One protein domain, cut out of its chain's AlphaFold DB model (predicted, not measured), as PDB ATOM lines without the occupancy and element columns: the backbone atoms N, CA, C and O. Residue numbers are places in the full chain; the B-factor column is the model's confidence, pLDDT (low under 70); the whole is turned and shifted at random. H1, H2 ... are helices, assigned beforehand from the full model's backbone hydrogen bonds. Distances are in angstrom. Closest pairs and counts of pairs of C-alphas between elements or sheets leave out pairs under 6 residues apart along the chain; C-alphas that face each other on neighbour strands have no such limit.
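AT A GLANCE: This is residues 76 to 115 of the 237 residues of the protein "Inhibitor_I29 domain-containing protein" of Plasmodium falciparum (isolate Camp / Malaysia) (UniProt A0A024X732). One long helix, H2, makes the length of this model, and a short helix, H1, meets it at one end to form an L. Most of H2, residues 93 to 114, sticks out free of H1. The printed part has 40 residues with two named helices, H1 then H2, and no named strand; its class is all helix. It is extended, with a radius of gyration of the C-alphas of 15.5 A, and spans 48 by 17 by 7 A.

IN THESE COORDINATES: Find C-alpha 86 at (-3.383, -16.266, 103.037); from there H2, residues 86 to 114, runs 42.3 A to C-alpha 114 at (18.684, 2.011, 134.161). Go back to C-alpha 76 at (6.152, -5.574, 93.376), where H1, residues 76 to 84, begins.

HOW THE PARTS SIT: Look at Leu 82 and Gly 88, whose C-alphas, the closest of the two helices, are 4.6 A apart. H1 and H2 only just touch, with 3 pairs of C-alphas within 8 A, and only at the corner by their link; H2 touches with residues 88 to 89 alone. Their lines are about perpendicular, at 89 degrees. In H1 and H2 every O i to N i+4 pair is within hydrogen-bond range.

THE WHOLE: The C-alphas farthest apart, those of Tyr 77 and Glu 115, are 48.7 A apart. The printed part has no cut, and the link from H1 to H2 is tight, with 1 residue. Mean pLDDT of the printed part is 71.0; residue 103 and residues 105 to 115 are under 70.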
ATOM      1  N   ASP A  76       7.592  -5.836  93.259       74.06
ATOM      2  CA  ASP A  76       6.152  -5.574  93.376       74.06
ATOM      3  C   ASP A  76       5.245  -6.781  93.084       74.06
ATOM      4  O   ASP A  76       4.204  -6.933  93.728       74.06
ATOM      5  N   TYR A  77       5.589  -7.642  92.119       77.12
ATOM      6  CA  TYR A  77       4.808  -8.841  91.792       77.12
ATOM      7  C   TYR A  77       5.004  -9.936  92.843       77.12
ATOM      8  O   TYR A  77       4.032 -10.582  93.248       77.12
ATOM      9  N   ILE A  78       6.236 -10.125  93.323       73.56
ATOM     10  CA  ILE A  78       6.559 -11.098  94.377       73.56
ATOM     11  C   ILE A  78       5.895 -10.663  95.688       73.56
ATOM     12  O   ILE A  78       5.190 -11.455  96.320       73.56
ATOM     13  N   ILE A  79       6.028  -9.383  96.042       78.12
ATOM     14  CA  ILE A  79       5.394  -8.760  97.208       78.12
ATOM     15  C   ILE A  79       3.864  -8.858  97.105       78.12
ATOM     16  O   ILE A  79       3.232  -9.353  98.038       78.12
ATOM     17  N   ASN A  80       3.248  -8.496  95.972       76.56
ATOM     18  CA  ASN A  80       1.798  -8.659  95.788       76.56
ATOM     19  C   ASN A  80       1.345 -10.122  95.848       76.56
ATOM     20  O   ASN A  80       0.261 -10.394  96.357       76.56
ATOM     21  N   SER A  81       2.134 -11.070  95.341       76.75
ATOM     22  CA  SER A  81       1.787 -12.497  95.380       76.75
ATOM     23  C   SER A  81       1.822 -13.039  96.813       76.75
ATOM     24  O   SER A  81       0.870 -13.690  97.255       76.75
ATOM     25  N   LEU A  82       2.859 -12.682  97.579       78.75
ATOM     26  CA  LEU A  82       2.963 -12.977  99.011       78.75
ATOM     27  C   LEU A  82       1.800 -12.351  99.794       78.75
ATOM     28  O   LEU A  82       1.109 -13.065 100.524       78.75
ATOM     29  N   LEU A  83       1.531 -11.058  99.580       81.50
ATOM     30  CA  LEU A  83       0.454 -10.308 100.235       81.50
ATOM     31  C   LEU A  83      -0.954 -10.751  99.821       81.50
ATOM     32  O   LEU A  83      -1.881 -10.583 100.608       81.50
ATOM     33  N   LYS A  84      -1.162 -11.313  98.625       81.12
ATOM     34  CA  LYS A  84      -2.464 -11.883  98.228       81.12
ATOM     35  C   LYS A  84      -2.700 -13.260  98.850       81.12
ATOM     36  O   LYS A  84      -3.839 -13.579  99.188       81.12
ATOM     37  N   SER A  85      -1.651 -14.061  99.037       87.38
ATOM     38  CA  SER A  85      -1.778 -15.408  99.601       87.38
ATOM     39  C   SER A  85      -2.115 -15.388 101.110       87.38
ATOM     40  O   SER A  85      -1.471 -14.664 101.873       87.38
ATOM     41  N   PRO A  86      -3.069 -16.207 101.604       82.25
ATOM     42  CA  PRO A  86      -3.383 -16.266 103.037       82.25
ATOM     43  C   PRO A  86      -2.187 -16.689 103.902       82.25
ATOM     44  O   PRO A  86      -2.005 -16.185 105.010       82.25
ATOM     45  N   ASN A  87      -1.350 -17.591 103.383       80.31
ATOM     46  CA  ASN A  87      -0.171 -18.095 104.085       80.31
ATOM     47  C   ASN A  87       0.980 -17.078 104.077       80.31
ATOM     48  O   ASN A  87       1.641 -16.921 105.098       80.31
ATOM     49  N   GLY A  88       1.180 -16.335 102.982       81.19
ATOM     50  CA  GLY A  88       2.161 -15.248 102.917       81.19
ATOM     51  C   GLY A  88       1.796 -14.080 103.834       81.19
ATOM     52  O   GLY A  88       2.665 -13.602 104.558       81.19
ATOM     53  N   LYS A  89       0.508 -13.704 103.922       82.25
ATOM     54  CA  LYS A  89       0.026 -12.760 104.952       82.25
ATOM     55  C   LYS A  89       0.386 -13.229 106.365       82.25
ATOM     56  O   LYS A  89       0.977 -12.464 107.117       82.25
ATOM     57  N   LYS A  90       0.072 -14.485 106.717       83.00
ATOM     58  CA  LYS A  90       0.406 -15.059 108.036       83.00
ATOM     59  C   LYS A  90       1.911 -15.078 108.304       83.00
ATOM     60  O   LYS A  90       2.322 -14.743 109.407       83.00
ATOM     61  N   PHE A  91       2.723 -15.422 107.304       82.81
ATOM     62  CA  PHE A  91       4.181 -15.401 107.415       82.81
ATOM     63  C   PHE A  91       4.710 -13.983 107.682       82.81
ATOM     64  O   PHE A  91       5.461 -13.785 108.634       82.81
ATOM     65  N   ILE A  92       4.262 -12.986 106.911       83.75
ATOM     66  CA  ILE A  92       4.653 -11.580 107.100       83.75
ATOM     67  C   ILE A  92       4.244 -11.084 108.493       83.75
ATOM     68  O   ILE A  92       5.080 -10.522 109.193       83.75
ATOM     69  N   VAL A  93       3.008 -11.354 108.931       83.56
ATOM     70  CA  VAL A  93       2.541 -11.015 110.289       83.56
ATOM     71  C   VAL A  93       3.412 -11.691 111.351       83.56
ATOM     72  O   VAL A  93       3.953 -10.994 112.200       83.56
ATOM     73  N   SER A  94       3.683 -12.998 111.244       82.50
ATOM     74  CA  SER A  94       4.548 -13.694 112.211       82.50
ATOM     75  C   SER A  94       5.968 -13.121 112.285       82.50
ATOM     76  O   SER A  94       6.550 -13.079 113.363       82.50
ATOM     77  N   LYS A  95       6.516 -12.624 111.165       82.25
ATOM     78  CA  LYS A  95       7.837 -11.979 111.127       82.25
ATOM     79  C   LYS A  95       7.825 -10.564 111.710       82.25
ATOM     80  O   LYS A  95       8.831 -10.140 112.272       82.25
ATOM     81  N   ILE A  96       6.698  -9.859 111.618       82.44
ATOM     82  CA  ILE A  96       6.476  -8.586 112.317       82.44
ATOM     83  C   ILE A  96       6.355  -8.837 113.826       82.44
ATOM     84  O   ILE A  96       7.046  -8.175 114.594       82.44
ATOM     85  N   ASP A  97       5.575  -9.831 114.255       82.12
ATOM     86  CA  ASP A  97       5.405 -10.187 115.672       82.12
ATOM     87  C   ASP A  97       6.722 -10.681 116.309       82.12
ATOM     88  O   ASP A  97       7.053 -10.318 117.440       82.12
ATOM     89  N   GLU A  98       7.533 -11.446 115.572       79.81
ATOM     90  CA  GLU A  98       8.896 -11.849 115.960       79.81
ATOM     91  C   GLU A  98       9.828 -10.633 116.127       79.81
ATOM     92  O   GLU A  98      10.577 -10.546 117.100       79.81
ATOM     93  N   ALA A  99       9.744  -9.643 115.231       73.31
ATOM     94  CA  ALA A  99      10.518  -8.405 115.347       73.31
ATOM     95  C   ALA A  99      10.044  -7.505 116.510       73.31
ATOM     96  O   ALA A  99      10.876  -6.897 117.188       73.31
ATOM     97  N   LEU A 100       8.731  -7.433 116.760       75.94
ATOM     98  CA  LEU A 100       8.135  -6.669 117.862       75.94
ATOM     99  C   LEU A 100       8.470  -7.288 119.225       75.94
ATOM    100  O   LEU A 100       8.944  -6.587 120.116       75.94
ATOM    101  N   SER A 101       8.309  -8.603 119.373       73.56
ATOM    102  CA  SER A 101       8.648  -9.320 120.612       73.56
ATOM    103  C   SER A 101      10.144  -9.245 120.942       73.56
ATOM    104  O   SER A 101      10.507  -9.006 122.097       73.56
ATOM    105  N   PHE A 102      11.025  -9.336 119.938       72.94
ATOM    106  CA  PHE A 102      12.460  -9.085 120.112       72.94
ATOM    107  C   PHE A 102      12.756  -7.648 120.583       72.94
ATOM    108  O   PHE A 102      13.635  -7.431 121.424       72.94
ATOM    109  N   TYR A 103      12.013  -6.659 120.077       66.19
ATOM    110  CA  TYR A 103      12.159  -5.259 120.478       66.19
ATOM    111  C   TYR A 103      11.693  -5.007 121.920       66.19
ATOM    112  O   TYR A 103      12.426  -4.383 122.692       66.19
ATOM    113  N   ASP A 104      10.522  -5.518 122.309       70.56
ATOM    114  CA  ASP A 104       9.988  -5.344 123.666       70.56
ATOM    115  C   ASP A 104      10.807  -6.101 124.725       70.56
ATOM    116  O   ASP A 104      11.053  -5.547 125.799       70.56
ATOM    117  N   SER A 105      11.332  -7.295 124.412       68.06
ATOM    118  CA  SER A 105      12.309  -7.978 125.279       68.06
ATOM    119  C   SER A 105      13.502  -7.065 125.571       68.06
ATOM    120  O   SER A 105      13.807  -6.769 126.725       68.06
ATOM    121  N   LYS A 106      14.115  -6.521 124.512       61.16
ATOM    122  CA  LYS A 106      15.301  -5.663 124.617       61.16
ATOM    123  C   LYS A 106      15.016  -4.333 125.324       61.16
ATOM    124  O   LYS A 106      15.889  -3.801 126.005       61.16
ATOM    125  N   LYS A 107      13.801  -3.790 125.193       51.50
ATOM    126  CA  LYS A 107      13.341  -2.596 125.923       51.50
ATOM    127  C   LYS A 107      13.253  -2.856 127.433       51.50
ATOM    128  O   LYS A 107      13.676  -2.007 128.216       51.50
ATOM    129  N   ASN A 108      12.755  -4.024 127.832       55.03
ATOM    130  CA  ASN A 108      12.667  -4.413 129.241       55.03
ATOM    131  C   ASN A 108      14.056  -4.654 129.856       55.03
ATOM    132  O   ASN A 108      14.305  -4.201 130.975       55.03
ATOM    133  N   ASP A 109      14.985  -5.250 129.102       55.75
ATOM    134  CA  ASP A 109      16.389  -5.374 129.519       55.75
ATOM    135  C   ASP A 109      17.044  -3.996 129.736       55.75
ATOM    136  O   ASP A 109      17.670  -3.762 130.770       55.75
ATOM    137  N   ILE A 110      16.844  -3.048 128.811       49.53
ATOM    138  CA  ILE A 110      17.364  -1.672 128.934       49.53
ATOM    139  C   ILE A 110      16.810  -0.975 130.188       49.53
ATOM    140  O   ILE A 110      17.571  -0.345 130.922       49.53
ATOM    141  N   ASN A 111      15.513  -1.110 130.473       46.38
ATOM    142  CA  ASN A 111      14.906  -0.502 131.661       46.38
ATOM    143  C   ASN A 111      15.486  -1.076 132.966       46.38
ATOM    144  O   ASN A 111      15.783  -0.316 133.885       46.38
ATOM    145  N   LYS A 112      15.739  -2.391 133.016       45.78
ATOM    146  CA  LYS A 112      16.335  -3.067 134.179       45.78
ATOM    147  C   LYS A 112      17.782  -2.635 134.465       45.78
ATOM    148  O   LYS A 112      18.206  -2.664 135.617       45.78
ATOM    149  N   TYR A 113      18.530  -2.205 133.448       38.81
ATOM    150  CA  TYR A 113      19.870  -1.626 133.627       38.81
ATOM    151  C   TYR A 113      19.856  -0.159 134.091       38.81
ATOM    152  O   TYR A 113      20.830   0.292 134.693       38.81
ATOM    153  N   ASN A 114      18.768   0.580 133.850       41.84
ATOM    154  CA  ASN A 114      18.684   2.011 134.161       41.84
ATOM    155  C   ASN A 114      18.253   2.309 135.611       41.84
ATOM    156  O   ASN A 114      18.608   3.362 136.134       41.84
ATOM    157  N   GLU A 115      17.551   1.397 136.292       40.47
ATOM    158  CA  GLU A 115      17.140   1.593 137.699       40.47
ATOM    159  C   GLU A 115      18.306   1.527 138.705       40.47
ATOM    160  O   GLU A 115      18.203   2.053 139.811       40.47
TER     161      GLU A 115